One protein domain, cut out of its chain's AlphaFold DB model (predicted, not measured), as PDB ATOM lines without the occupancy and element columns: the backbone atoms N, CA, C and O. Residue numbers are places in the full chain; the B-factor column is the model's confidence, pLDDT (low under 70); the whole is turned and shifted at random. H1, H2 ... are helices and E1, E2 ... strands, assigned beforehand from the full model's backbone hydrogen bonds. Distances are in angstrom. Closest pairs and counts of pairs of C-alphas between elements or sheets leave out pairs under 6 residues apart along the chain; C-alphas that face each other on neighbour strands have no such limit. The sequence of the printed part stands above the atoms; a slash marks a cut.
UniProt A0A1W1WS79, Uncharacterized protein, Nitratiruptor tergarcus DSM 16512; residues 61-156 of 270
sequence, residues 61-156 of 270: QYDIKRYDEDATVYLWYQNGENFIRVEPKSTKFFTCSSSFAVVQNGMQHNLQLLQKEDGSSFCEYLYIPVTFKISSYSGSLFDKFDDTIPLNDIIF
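AT A GLANCE: This is residues 61 to 156 of the 270 residues of an uncharacterized protein of Nitratiruptor tergarcus DSM 16512 (UniProt A0A1W1WS79). A small, flattened barrel is formed by a strongly twisted wall of four strands, E1, E2, E3 and E8, with the three-strand sheet E6, E5, E9 across from it. It is nearly closed: residues 113 to 114, after E6, pair with E8 on one side, while on the other E9 only comes near E1; the pair E4 and E7 lies at one end and the short helix H1 at the other. The 96 printed residues hold nine named strands and one named helix, in the order E1 to E8, H1, E9, mostly strand by class. The sheets, ordered E1 E2 E3 E8, E6 E5 E9 and E4 E7, are antiparallel. The whole is compact, with a radius of gyration of the C-alphas of 12.8 A and spans of 34 by 31 by 20 A.

HOW THE PARTS SIT: E1, residues 61 to 66, E2, residues 69 to 78, and E3, residues 81 to 88, form a meander, each strand the antiparallel neighbour of the one before. E1 and E2 are a hairpin, with N 64 and O 71 2.9 A apart; E2 and E3 are another, with N 74 and O 85 at 2.8 A. E8, residues 130 to 134, is antiparallel to E3, with N 132 and O 84 at 2.7 A. E4, residues 93 to 96, is antiparallel to E7, residues 123 to 126, with N 95 and O 124 at 2.9 A. The closest C-alphas of E2 and E4, Glu 69 and Phe 93, are 5.5 A apart. E5, residues 100 to 104, and E6, residues 107 to 111, are a hairpin, with N 109 and O 102 at 2.8 A. E9, residues 153 to 155, is antiparallel to E5, with N 155 and O 101 at 2.8 A. The closest C-alphas of E1 and E9, Ile 64 and Ile 154, are 7.2 A apart. H1, residues 141 to 144, only grazes the four-strand sheet, with residues 141 to 142, and the sheet E6 E5 E9; it is too short for an O i to N i+4 pair, and its one O i to N i+3 pair is within hydrogen-bond range.

IN THESE COORDINATES: E1 begins at C-alpha 61, (167.822, 21.903, 382.690), and is 16.3 A long. E2 is the longest strand by residues, 28.2 A from first to last C-alpha, and E3 measures 23.0 A. E5 is 13.1 A long, E6 and E8 12.8 A each. E9 ends at C-alpha 155, (164.491, 35.025, 375.589).

THE WHOLE: The two C-alphas farthest apart, those of Asp 118 and Thr 148, are 35.3 A apart. The printed part has no cut, and the link from E6 to E7, 11 residues, is long. The mean pLDDT of the printed part is 74.7; 37 residues are under 70, among them residues 114 to 120 and 136 to 156.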
ATOM      1  N   GLN A  61     168.410  22.217 383.986       89.25
ATOM      2  CA  GLN A  61     167.822  21.903 382.690       89.25
ATOM      3  C   GLN A  61     166.521  22.683 382.484       89.25
ATOM      4  O   GLN A  61     165.661  22.707 383.365       89.25
ATOM      5  N   TYR A  62     166.360  23.255 381.295       85.19
ATOM      6  CA  TYR A  62     165.187  24.014 380.882       85.19
ATOM      7  C   TYR A  62     164.750  23.564 379.496       85.19
ATOM      8  O   TYR A  62     165.561  23.490 378.579       85.19
ATOM      9  N   ASP A  63     163.465  23.280 379.331       86.56
ATOM     10  CA  ASP A  63     162.893  23.023 378.016       86.56
ATOM     11  C   ASP A  63     162.314  24.319 377.461       86.56
ATOM     12  O   ASP A  63     161.428  24.919 378.067       86.56
ATOM     13  N   ILE A  64     162.820  24.740 376.307       80.00
ATOM     14  CA  ILE A  64     162.400  25.964 375.634       80.00
ATOM     15  C   ILE A  64     161.691  25.627 374.328       80.00
ATOM     16  O   ILE A  64     162.070  24.696 373.613       80.00
ATOM     17  N   LYS A  65     160.650  26.405 374.028       77.00
ATOM     18  CA  LYS A  65     159.909  26.340 372.770       77.00
ATOM     19  C   LYS A  65     159.807  27.734 372.176       77.00
ATOM     20  O   LYS A  65     159.173  28.609 372.766       77.00
ATOM     21  N   ARG A  66     160.396  27.932 371.002       68.81
ATOM     22  CA  ARG A  66     160.331  29.172 370.228       68.81
ATOM     23  C   ARG A  66     159.730  28.859 368.862       68.81
ATOM     24  O   ARG A  66     160.417  28.359 367.985       68.81
ATOM     25  N   TYR A  67     158.452  29.187 368.678       71.56
ATOM     26  CA  TYR A  67     157.699  28.867 367.457       71.56
ATOM     27  C   TYR A  67     157.725  27.362 367.128       71.56
ATOM     28  O   TYR A  67     157.087  26.584 367.837       71.56
ATOM     29  N   ASP A  68     158.424  26.972 366.063       68.19
ATOM     30  CA  ASP A  68     158.661  25.609 365.586       68.19
ATOM     31  C   ASP A  68     160.020  25.033 366.040       68.19
ATOM     32  O   ASP A  68     160.369  23.901 365.694       68.19
ATOM     33  N   GLU A  69     160.776  25.789 366.837       79.19
ATOM     34  CA  GLU A  69     162.082  25.407 367.364       79.19
ATOM     35  C   GLU A  69     161.971  24.989 368.834       79.19
ATOM     36  O   GLU A  69     161.670  25.791 369.721       79.19
ATOM     37  N   ASP A  70     162.255  23.718 369.102       85.50
ATOM     38  CA  ASP A  70     162.288  23.160 370.451       85.50
ATOM     39  C   ASP A  70     163.747  22.869 370.813       85.50
ATOM     40  O   ASP A  70     164.490  22.295 370.014       85.50
ATOM     41  N   ALA A  71     164.158  23.195 372.036       88.81
ATOM     42  CA  ALA A  71     165.470  22.817 372.550       88.81
ATOM     43  C   ALA A  71     165.438  22.553 374.056       88.81
ATOM     44  O   ALA A  71     164.557  23.019 374.778       88.81
ATOM     45  N   THR A  72     166.427  21.804 374.531       91.38
ATOM     46  CA  THR A  72     166.756  21.716 375.951       91.38
ATOM     47  C   THR A  72     168.012  22.530 376.213       91.38
ATOM     48  O   THR A  72     169.031  22.351 375.554       91.38
ATOM     49  N   VAL A  73     167.937  23.432 377.182       88.44
ATOM     50  CA  VAL A  73     169.041  24.281 377.611       88.44
ATOM     51  C   VAL A  73     169.535  23.823 378.972       88.44
ATOM     52  O   VAL A  73     168.741  23.626 379.887       88.44
ATOM     53  N   TYR A  74     170.850  23.701 379.120       90.44
ATOM     54  CA  TYR A  74     171.507  23.428 380.392       90.44
ATOM     55  C   TYR A  74     172.343  24.630 380.798       90.44
ATOM     56  O   TYR A  74     173.129  25.113 379.988       90.44
ATOM     57  N   LEU A  75     172.213  25.080 382.042       87.06
ATOM     58  CA  LEU A  75     173.006  26.166 382.619       87.06
ATOM     59  C   LEU A  75     173.785  25.660 383.830       87.06
ATOM     60  O   LEU A  75     173.227  24.964 384.682       87.06
ATOM     61  N   TRP A  76     175.069  26.008 383.922       88.69
ATOM     62  CA  TRP A  76     175.883  25.682 385.095       88.69
ATOM     63  C   TRP A  76     177.072  26.627 385.279       88.69
ATOM     64  O   TRP A  76     177.523  27.282 384.338       88.69
ATOM     65  N   TYR A  77     177.581  26.663 386.510       85.56
ATOM     66  CA  TYR A  77     178.806  27.358 386.893       85.56
ATOM     67  C   TYR A  77     179.861  26.340 387.306       85.56
ATOM     68  O   TYR A  77     179.588  25.442 388.107       85.56
ATOM     69  N   GLN A  78     181.065  26.455 386.758       86.50
ATOM     70  CA  GLN A  78     182.175  25.573 387.091       86.50
ATOM     71  C   GLN A  78     183.502  26.309 386.912       86.50
ATOM     72  O   GLN A  78     183.719  26.969 385.903       86.50
ATOM     73  N   ASN A  79     184.408  26.175 387.883       87.56
ATOM     74  CA  ASN A  79     185.767  26.732 387.822       87.56
ATOM     75  C   ASN A  79     185.834  28.249 387.557       87.56
ATOM     76  O   ASN A  79     186.739  28.711 386.870       87.56
ATOM     77  N   GLY A  80     184.895  29.036 388.094       83.25
ATOM     78  CA  GLY A  80     184.882  30.485 387.858       83.25
ATOM     79  C   GLY A  80     184.166  30.912 386.577       83.25
ATOM     80  O   GLY A  80     184.135  32.101 386.270       83.25
ATOM     81  N   GLU A  81     183.599  29.968 385.824       85.25
ATOM     82  CA  GLU A  81     183.044  30.215 384.498       85.25
ATOM     83  C   GLU A  81     181.597  29.734 384.383       85.25
ATOM     84  O   GLU A  81     181.196  28.719 384.957       85.25
ATOM     85  N   ASN A  82     180.820  30.487 383.611       84.19
ATOM     86  CA  ASN A  82     179.416  30.230 383.329       84.19
ATOM     87  C   ASN A  82     179.298  29.530 381.982       84.19
ATOM     88  O   ASN A  82     179.907  29.974 381.005       84.19
ATOM     89  N   PHE A  83     178.473  28.496 381.907       86.31
ATOM     90  CA  PHE A  83     178.262  27.736 380.685       86.31
ATOM     91  C   PHE A  83     176.780  27.574 380.386       86.31
ATOM     92  O   PHE A  83     175.941  27.487 381.286       86.31
ATOM     93  N   ILE A  84     176.489  27.492 379.094       87.44
ATOM     94  CA  ILE A  84     175.185  27.138 378.559       87.44
ATOM     95  C   ILE A  84     175.355  26.095 377.474       87.44
ATOM     96  O   ILE A  84     176.145  26.273 376.554       87.44
ATOM     97  N   ARG A  85     174.587  25.016 377.551       90.44
ATOM     98  CA  ARG A  85     174.491  24.027 376.484       90.44
ATOM     99  C   ARG A  85     173.100  24.053 375.901       90.44
ATOM    100  O   ARG A  85     172.133  23.986 376.647       90.44
ATOM    101  N   VAL A  86     173.013  24.122 374.584       88.81
ATOM    102  CA  VAL A  86     171.755  24.070 373.849       88.81
ATOM    103  C   VAL A  86     171.704  22.748 373.103       88.81
ATOM    104  O   VAL A  86     172.603  22.442 372.326       88.81
ATOM    105  N   GLU A  87     170.659  21.966 373.349       92.44
ATOM    106  CA  GLU A  87     170.372  20.695 372.691       92.44
ATOM    107  C   GLU A  87     169.092  20.835 371.860       92.44
ATOM    108  O   GLU A  87     167.991  20.741 372.412       92.44
ATOM    109  N   PRO A  88     169.203  21.082 370.542       90.44
ATOM    110  CA  PRO A  88     168.040  21.158 369.666       90.44
ATOM    111  C   PRO A  88     167.240  19.845 369.701       90.44
ATOM    112  O   PRO A  88     167.794  18.764 369.507       90.44
ATOM    113  N   LYS A  89     165.931  19.944 369.949       89.94
ATOM    114  CA  LYS A  89     164.952  18.848 369.822       89.94
ATOM    115  C   LYS A  89     164.291  18.849 368.441       89.94
ATOM    116  O   LYS A  89     163.886  17.793 367.956       89.94
ATOM    117  N   SER A  90     164.174  20.021 367.820       81.12
ATOM    118  CA  SER A  90     163.781  20.214 366.419       81.12
ATOM    119  C   SER A  90     164.971  20.024 365.471       81.12
ATOM    120  O   SER A  90     166.112  19.829 365.885       81.12
ATOM    121  N   THR A  91     164.719  20.095 364.161       79.00
ATOM    122  CA  THR A  91     165.772  19.987 363.138       79.00
ATOM    123  C   THR A  91     166.766  21.146 363.153       79.00
ATOM    124  O   THR A  91     167.829  21.009 362.563       79.00
ATOM    125  N   LYS A  92     166.420  22.282 363.765       80.19
ATOM    126  CA  LYS A  92     167.260  23.479 363.880       80.19
ATOM    127  C   LYS A  92     166.841  24.302 365.101       80.19
ATOM    128  O   LYS A  92     165.671  24.256 365.481       80.19
ATOM    129  N   PHE A  93     167.776  25.056 365.667       81.69
ATOM    130  CA  PHE A  93     167.525  26.045 366.715       81.69
ATOM    131  C   PHE A  93     168.408  27.277 366.488       81.69
ATOM    132  O   PHE A  93     169.629  27.144 366.454       81.69
ATOM    133  N   PHE A  94     167.833  28.461 366.304       82.44
ATOM    134  CA  PHE A  94     168.605  29.675 366.039       82.44
ATOM    135  C   PHE A  94     169.194  30.288 367.318       82.44
ATOM    136  O   PHE A  94     168.499  30.464 368.318       82.44
ATOM    137  N   THR A  95     170.471  30.681 367.286       78.19
ATOM    138  CA  THR A  95     171.109  31.406 368.394       78.19
ATOM    139  C   THR A  95     172.142  32.421 367.902       78.19
ATOM    140  O   THR A  95     172.764  32.222 366.857       78.19
ATOM    141  N   CYS A  96     172.366  33.495 368.667       77.81
ATOM    142  CA  CYS A  96     173.436  34.456 368.407       77.81
ATOM    143  C   CYS A  96     174.241  34.795 369.671       77.81
ATOM    144  O   CYS A  96     173.753  34.700 370.798       77.81
ATOM    145  N   SER A  97     175.467  35.289 369.487       76.25
ATOM    146  CA  SER A  97     176.377  35.632 370.586       76.25
ATOM    147  C   SER A  97     175.910  36.789 371.480       76.25
ATOM    148  O   SER A  97     176.282  36.864 372.646       76.25
ATOM    149  N   SER A  98     175.109  37.716 370.958       68.56
ATOM    150  CA  SER A  98     174.734  38.980 371.622       68.56
ATOM    151  C   SER A  98     173.321  38.985 372.215       68.56
ATOM    152  O   SER A  98     172.730  40.044 372.369       68.56
ATOM    153  N   SER A  99     172.739  37.809 372.428       61.91
ATOM    154  CA  SER A  99     171.346  37.616 372.039       61.91
ATOM    155  C   SER A  99     170.592  36.680 372.969       61.91
ATOM    156  O   SER A  99     169.774  35.891 372.511       61.91
ATOM    157  N   PHE A 100     170.829  36.697 374.274       70.94
ATOM    158  CA  PHE A 100     169.868  36.029 375.144       70.94
ATOM    159  C   PHE A 100     169.707  36.725 376.477       70.94
ATOM    160  O   PHE A 100     170.663  37.209 377.061       70.94
ATOM    161  N   ALA A 101     168.474  36.780 376.944       71.56
ATOM    162  CA  ALA A 101     168.104  37.232 378.249       71.56
ATOM    163  C   ALA A 101     167.415  36.095 378.995       71.56
ATOM    164  O   ALA A 101     166.671  35.302 378.421       71.56
ATOM    165  N   VAL A 102     167.663  36.005 380.289       71.88
ATOM    166  CA  VAL A 102     166.999  35.038 381.155       71.88
ATOM    167  C   VAL A 102     166.029  35.788 382.053       71.88
ATOM    168  O   VAL A 102     166.410  36.788 382.662       71.88
ATOM    169  N   VAL A 103     164.779  35.327 382.116       67.81
ATOM    170  CA  VAL A 103     163.744  35.929 382.959       67.81
ATOM    171  C   VAL A 103     163.523  35.069 384.192       67.81
ATOM    172  O   VAL A 103     163.053  33.931 384.118       67.81
ATOM    173  N   GLN A 104     163.818  35.651 385.347       66.25
ATOM    174  CA  GLN A 104     163.686  34.996 386.638       66.25
ATOM    175  C   GLN A 104     162.969  35.931 387.606       66.25
ATOM    176  O   GLN A 104     163.348  37.089 387.761       66.25
ATOM    177  N   ASN A 105     161.893  35.448 388.232       67.56
ATOM    178  CA  ASN A 105     161.075  36.249 389.150       67.56
ATOM    179  C   ASN A 105     160.613  37.606 388.554       67.56
ATOM    180  O   ASN A 105     160.564  38.625 389.238       67.56
ATOM    181  N   GLY A 106     160.336  37.638 387.245       65.38
ATOM    182  CA  GLY A 106     159.928  38.856 386.534       65.38
ATOM    183  C   GLY A 106     161.056  39.853 386.235       65.38
ATOM    184  O   GLY A 106     160.780  40.908 385.674       65.38
ATOM    185  N   MET A 107     162.313  39.536 386.565       63.97
ATOM    186  CA  MET A 107     163.484  40.327 386.182       63.97
ATOM    187  C   MET A 107     164.166  39.718 384.959       63.97
ATOM    188  O   MET A 107     164.411  38.514 384.919       63.97
ATOM    189  N   GLN A 108     164.482  40.558 383.973       72.50
ATOM    190  CA  GLN A 108     165.224  40.176 382.776       72.50
ATOM    191  C   GLN A 108     166.725  40.415 382.985       72.50
ATOM    192  O   GLN A 108     167.152  41.515 383.337       72.50
ATOM    193  N   HIS A 109     167.531  39.388 382.732       71.12
ATOM    194  CA  HIS A 109     168.987  39.429 382.810       71.12
ATOM    195  C   HIS A 109     169.575  39.238 381.415       71.12
ATOM    196  O   HIS A 109     169.493  38.137 380.887       71.12
ATOM    197  N   ASN A 110     170.165  40.281 380.829       71.44
ATOM    198  CA  ASN A 110     170.763  40.211 379.492       71.44
ATOM    199  C   ASN A 110     172.154  39.584 379.543       71.44
ATOM    200  O   ASN A 110     173.020  40.016 380.307       71.44
ATOM    201  N   LEU A 111     172.365  38.581 378.703       70.62
ATOM    202  CA  LEU A 111     173.530  37.716 378.689       70.62
ATOM    203  C   LEU A 111     174.175  37.700 377.311       70.62
ATOM    204  O   LEU A 111     173.528  37.836 376.272       70.62
ATOM    205  N   GLN A 112     175.486  37.501 377.313       73.00
ATOM    206  CA  GLN A 112     176.279  37.419 376.101       73.00
ATOM    207  C   GLN A 112     176.942  36.045 376.044       73.00
ATOM    208  O   GLN A 112     177.702  35.683 376.946       73.00
ATOM    209  N   LEU A 113     176.660  35.271 374.992       74.19
ATOM    210  CA  LEU A 113     177.394  34.037 374.729       74.19
ATOM    211  C   LEU A 113     178.777  34.443 374.223       74.19
ATOM    212  O   LEU A 113     178.906  35.191 373.250       74.19
ATOM    213  N   LEU A 114     179.821  33.958 374.883       64.75
ATOM    214  CA  LEU A 114     181.179  34.095 374.385       64.75
ATOM    215  C   LEU A 114     181.345  33.179 373.171       64.75
ATOM    216  O   LEU A 114     181.354  31.959 373.301       64.75
ATOM    217  N   GLN A 115     181.340  33.856 372.022       63.19
ATOM    218  CA  GLN A 115     182.147  33.751 370.799       63.19
ATOM    219  C   GLN A 115     182.803  32.408 370.430       63.19
ATOM    220  O   GLN A 115     183.171  31.583 371.260       63.19
ATOM    221  N   LYS A 116     183.027  32.252 369.121       63.62
ATOM    222  CA  LYS A 116     183.980  31.286 368.557       63.62
ATOM    223  C   LYS A 116     185.389  31.544 369.128       63.62
ATOM    224  O   LYS A 116     185.653  32.613 369.671       63.62
ATOM    225  N   GLU A 117     186.302  30.584 368.997       61.88
ATOM    226  CA  GLU A 117     187.703  30.649 369.462       61.88
ATOM    227  C   GLU A 117     188.441  31.930 369.034       61.88
ATOM    228  O   GLU A 117     189.351  32.378 369.728       61.88
ATOM    229  N   ASP A 118     188.037  32.535 367.915       66.25
ATOM    230  CA  ASP A 118     188.604  33.765 367.357       66.25
ATOM    231  C   ASP A 118     188.030  35.062 367.955       66.25
ATOM    232  O   ASP A 118     188.463  36.157 367.600       66.25
ATOM    233  N   GLY A 119     187.052  34.958 368.852       65.25
ATOM    234  CA  GLY A 119     186.392  36.110 369.442       65.25
ATOM    235  C   GLY A 119     185.423  36.835 368.497       65.25
ATOM    236  O   GLY A 119     185.119  38.012 368.696       65.25
ATOM    237  N   SER A 120     184.926  36.180 367.446       67.50
ATOM    238  CA  SER A 120     183.908  36.755 366.561       67.50
ATOM    239  C   SER A 120     182.486  36.552 367.102       67.50
ATOM    240  O   SER A 120     182.152  35.535 367.720       67.50
ATOM    241  N   SER A 121     181.617  37.542 366.879       71.75
ATOM    242  CA  SER A 121     180.174  37.384 367.086       71.75
ATOM    243  C   SER A 121     179.588  36.435 366.042       71.75
ATOM    244  O   SER A 121     179.994  36.486 364.883       71.75
ATOM    245  N   PHE A 122     178.587  35.642 366.411       76.25
ATOM    246  CA  PHE A 122     177.928  34.717 365.489       76.25
ATOM    247  C   PHE A 122     176.404  34.767 365.634       76.25
ATOM    248  O   PHE A 122     175.894  35.163 366.681       76.25
ATOM    249  N   CYS A 123     175.704  34.364 364.572       80.25
ATOM    250  CA  CYS A 123     174.259  34.168 364.495       80.25
ATOM    251  C   CYS A 123     174.001  32.974 363.582       80.25
ATOM    252  O   CYS A 123     174.186  33.084 362.371       80.25
ATOM    253  N   GLU A 124     173.655  31.821 364.147       78.12
ATOM    254  CA  GLU A 124     173.648  30.563 363.405       78.12
ATOM    255  C   GLU A 124     172.540  29.626 363.890       78.12
ATOM    256  O   GLU A 124     172.096  29.678 365.040       78.12
ATOM    257  N   TYR A 125     172.103  28.741 362.997       83.31
ATOM    258  CA  TYR A 125     171.252  27.616 363.360       83.31
ATOM    259  C   TYR A 125     172.102  26.479 363.923       83.31
ATOM    260  O   TYR A 125     173.024  25.989 363.272       83.31
ATOM    261  N   LEU A 126     171.746  26.024 365.118       83.69
ATOM    262  CA  LEU A 126     172.281  24.828 365.740       83.69
ATOM    263  C   LEU A 126     171.492  23.612 365.259       83.69
ATOM    264  O   LEU A 126     170.277  23.533 365.429       83.69
ATOM    265  N   TYR A 127     172.208  22.651 364.687       85.62
ATOM    266  CA  TYR A 127     171.668  21.355 364.254       85.62
ATOM    267  C   TYR A 127     172.088  20.212 365.185       85.62
ATOM    268  O   TYR A 127     171.603  19.089 365.073       85.62
ATOM    269  N   ILE A 128     173.028  20.494 366.085       86.50
ATOM    270  CA  ILE A 128     173.600  19.557 367.044       86.50
ATOM    271  C   ILE A 128     173.709  20.243 368.406       86.50
ATOM    272  O   ILE A 128     173.701  21.474 368.467       86.50
ATOM    273  N   PRO A 129     173.843  19.470 369.493       90.06
ATOM    274  CA  PRO A 129     174.191  20.015 370.793       90.06
ATOM    275  C   PRO A 129     175.472  20.851 370.761       90.06
ATOM    276  O   PRO A 129     176.505  20.375 370.287       90.06
ATOM    277  N   VAL A 130     175.417  22.067 371.305       87.19
ATOM    278  CA  VAL A 130     176.582  22.955 371.428       87.19
ATOM    279  C   VAL A 130     176.612  23.578 372.814       87.19
ATOM    280  O   VAL A 130     175.588  24.031 373.324       87.19
ATOM    281  N   THR A 131     177.801  23.616 373.408       88.19
ATOM    282  CA  THR A 131     178.064  24.347 374.647       88.19
ATOM    283  C   THR A 131     178.786  25.651 374.336       88.19
ATOM    284  O   THR A 131     179.731  25.685 373.548       88.19
ATOM    285  N   PHE A 132     178.355  26.717 374.992       85.56
ATOM    286  CA  PHE A 132     178.948  28.039 374.963       85.56
ATOM    287  C   PHE A 132     179.372  28.428 376.371       85.56
ATOM    288  O   PHE A 132     178.720  28.084 377.361       85.56
ATOM    289  N   LYS A 133     180.445  29.204 376.453       84.19
ATOM    290  CA  LYS A 133     180.783  29.940 377.665       84.19
ATOM    291  C   LYS A 133     179.979  31.242 377.681       84.19
ATOM    292  O   LYS A 133     179.727  31.821 376.629       84.19
ATOM    293  N   ILE A 134     179.562  31.720 378.846       82.88
ATOM    294  CA  ILE A 134     178.844  32.995 379.000       82.88
ATOM    295  C   ILE A 134     179.831  34.063 379.483       82.88
ATOM    296  O   ILE A 134     180.697  33.790 380.316       82.88
ATOM    297  N   SER A 135     179.713  35.275 378.943       76.12
ATOM    298  CA  SER A 135     180.629  36.388 379.209       76.12
ATOM    299  C   SER A 135     180.616  36.811 380.669       76.12
ATOM    300  O   SER A 135     179.557  36.926 381.284       76.12
ATOM    301  N   SER A 136     181.791  37.130 381.212       65.31
ATOM    302  CA  SER A 136     181.922  37.748 382.536       65.31
ATOM    303  C   SER A 136     181.386  39.184 382.570       65.31
ATOM    304  O   SER A 136     181.014  39.671 383.637       65.31
ATOM    305  N   TYR A 137     181.278  39.854 381.411       63.28
ATOM    306  CA  TYR A 137     180.631  41.167 381.294       63.28
ATOM    307  C   TYR A 137     179.125  41.117 381.572       63.28
ATOM    308  O   TYR A 137     178.538  42.147 381.894       63.28
ATOM    309  N   SER A 138     178.506  39.935 381.533       59.78
ATOM    310  CA  SER A 138     177.104  39.737 381.918       59.78
ATOM    311  C   SER A 138     176.869  39.822 383.440       59.78
ATOM    312  O   SER A 138     175.793  39.476 383.927       59.78
ATOM    313  N   GLY A 139     177.863  40.298 384.205       56.72
ATOM    314  CA  GLY A 139     177.921  40.175 385.658       56.72
ATOM    315  C   GLY A 139     178.123  38.716 386.064       56.72
ATOM    316  O   GLY A 139     177.955  37.803 385.255       56.72
ATOM    317  N   SER A 140     178.482  38.452 387.320       55.59
ATOM    318  CA  SER A 140     178.360  37.104 387.873       55.59
ATOM    319  C   SER A 140     176.876  36.751 387.932       55.59
ATOM    320  O   SER A 140     176.175  36.989 388.912       55.59
ATOM    321  N   LEU A 141     176.383  36.221 386.819       55.44
ATOM    322  CA  LEU A 141     175.056  35.651 386.665       55.44
ATOM    323  C   LEU A 141     174.679  34.864 387.911       55.44
ATOM    324  O   LEU A 141     173.661  35.152 388.509       55.44
ATOM    325  N   PHE A 142     175.566  33.981 388.364       58.09
ATOM    326  CA  PHE A 142     175.340  33.081 389.491       58.09
ATOM    327  C   PHE A 142     175.392  33.740 390.870       58.09
ATOM    328  O   PHE A 142     174.895  33.141 391.815       58.09
ATOM    329  N   ASP A 143     175.890  34.972 391.001       60.31
ATOM    330  CA  ASP A 143     175.727  35.716 392.258       60.31
ATOM    331  C   ASP A 143     174.330  36.360 392.346       60.31
ATOM    332  O   ASP A 143     173.901  36.777 393.420       60.31
ATOM    333  N   LYS A 144     173.616  36.469 391.214       56.81
ATOM    334  CA  LYS A 144     172.251  37.022 391.116       56.81
ATOM    335  C   LYS A 144     171.193  35.983 390.742       56.81
ATOM    336  O   LYS A 144     170.003  36.257 390.877       56.81
ATOM    337  N   PHE A 145     171.620  34.829 390.248       61.44
ATOM    338  CA  PHE A 145     170.780  33.720 389.845       61.44
ATOM    339  C   PHE A 145     170.487  32.898 391.086       61.44
ATOM    340  O   PHE A 145     171.346  32.180 391.592       61.44
ATOM    341  N   ASP A 146     169.271  33.030 391.592       62.81
ATOM    342  CA  ASP A 146     168.810  32.178 392.673       62.81
ATOM    343  C   ASP A 146     168.540  30.783 392.095       62.81
ATOM    344  O   ASP A 146     167.537  30.549 391.423       62.81
ATOM    345  N   ASP A 147     169.457  29.844 392.302       57.81
ATOM    346  CA  ASP A 147     169.361  28.487 391.762       57.81
ATOM    347  C   ASP A 147     168.233  27.650 392.402       57.81
ATOM    348  O   ASP A 147     167.958  26.524 391.954       57.81
ATOM    349  N   THR A 148     167.565  28.208 393.417       63.06
ATOM    350  CA  THR A 148     166.359  27.665 394.045       63.06
ATOM    351  C   THR A 148     165.074  28.118 393.348       63.06
ATOM    352  O   THR A 148     164.037  27.472 393.505       63.06
ATOM    353  N   ILE A 149     165.131  29.174 392.528       61.12
ATOM    354  CA  ILE A 149     163.981  29.713 391.797       61.12
ATOM    355  C   ILE A 149     164.018  29.209 390.339       61.12
ATOM    356  O   ILE A 149     165.031  29.366 389.654       61.12
ATOM    357  N   PRO A 150     162.926  28.613 389.821       58.34
ATOM    358  CA  PRO A 150     162.861  28.179 388.429       58.34
ATOM    359  C   PRO A 150     162.956  29.369 387.467       58.34
ATOM    360  O   PRO A 150     162.501  30.475 387.765       58.34
ATOM    361  N   LEU A 151     163.518  29.131 386.281       63.41
ATOM    362  CA  LEU A 151     163.441  30.111 385.203       63.41
ATOM    363  C   LEU A 151     162.028  30.150 384.655       63.41
ATOM    364  O   LEU A 151     161.466  29.113 384.305       63.41
ATOM    365  N   ASN A 152     161.484  31.360 384.579       57.12
ATOM    366  CA  ASN A 152     160.176  31.576 383.984       57.12
ATOM    367  C   ASN A 152     160.287  31.579 382.459       57.12
ATOM    368  O   ASN A 152     159.378  31.091 381.793       57.12
ATOM    369  N   ASP A 153     161.385  32.126 381.921       61.16
ATOM    370  CA  ASP A 153     161.606  32.207 380.480       61.16
ATOM    371  C   ASP A 153     163.094  32.358 380.113       61.16
ATOM    372  O   ASP A 153     163.906  32.843 380.910       61.16
ATOM    373  N   ILE A 154     163.441  31.977 378.882       62.81
ATOM    374  CA  ILE A 154     164.725  32.278 378.239       62.81
ATOM    375  C   ILE A 154     164.416  32.924 376.887       62.81
ATOM    376  O   ILE A 154     163.932  32.279 375.959       62.81
ATOM    377  N   ILE A 155     164.740  34.204 376.769       66.19
ATOM    378  CA  ILE A 155     164.491  35.025 375.589       66.19
ATOM    379  C   ILE A 155     165.774  35.062 374.767       66.19
ATOM    380  O   ILE A 155     166.789  35.518 375.264       66.19
ATOM    381  N   PHE A 156     165.770  34.636 373.504       62.69
ATOM    382  CA  PHE A 156     166.941  34.787 372.629       62.69
ATOM    383  C   PHE A 156     166.801  36.041 371.734       62.69
ATOM    384  O   PHE A 156     166.133  35.995 370.700       62.69
TER     385      PHE A 156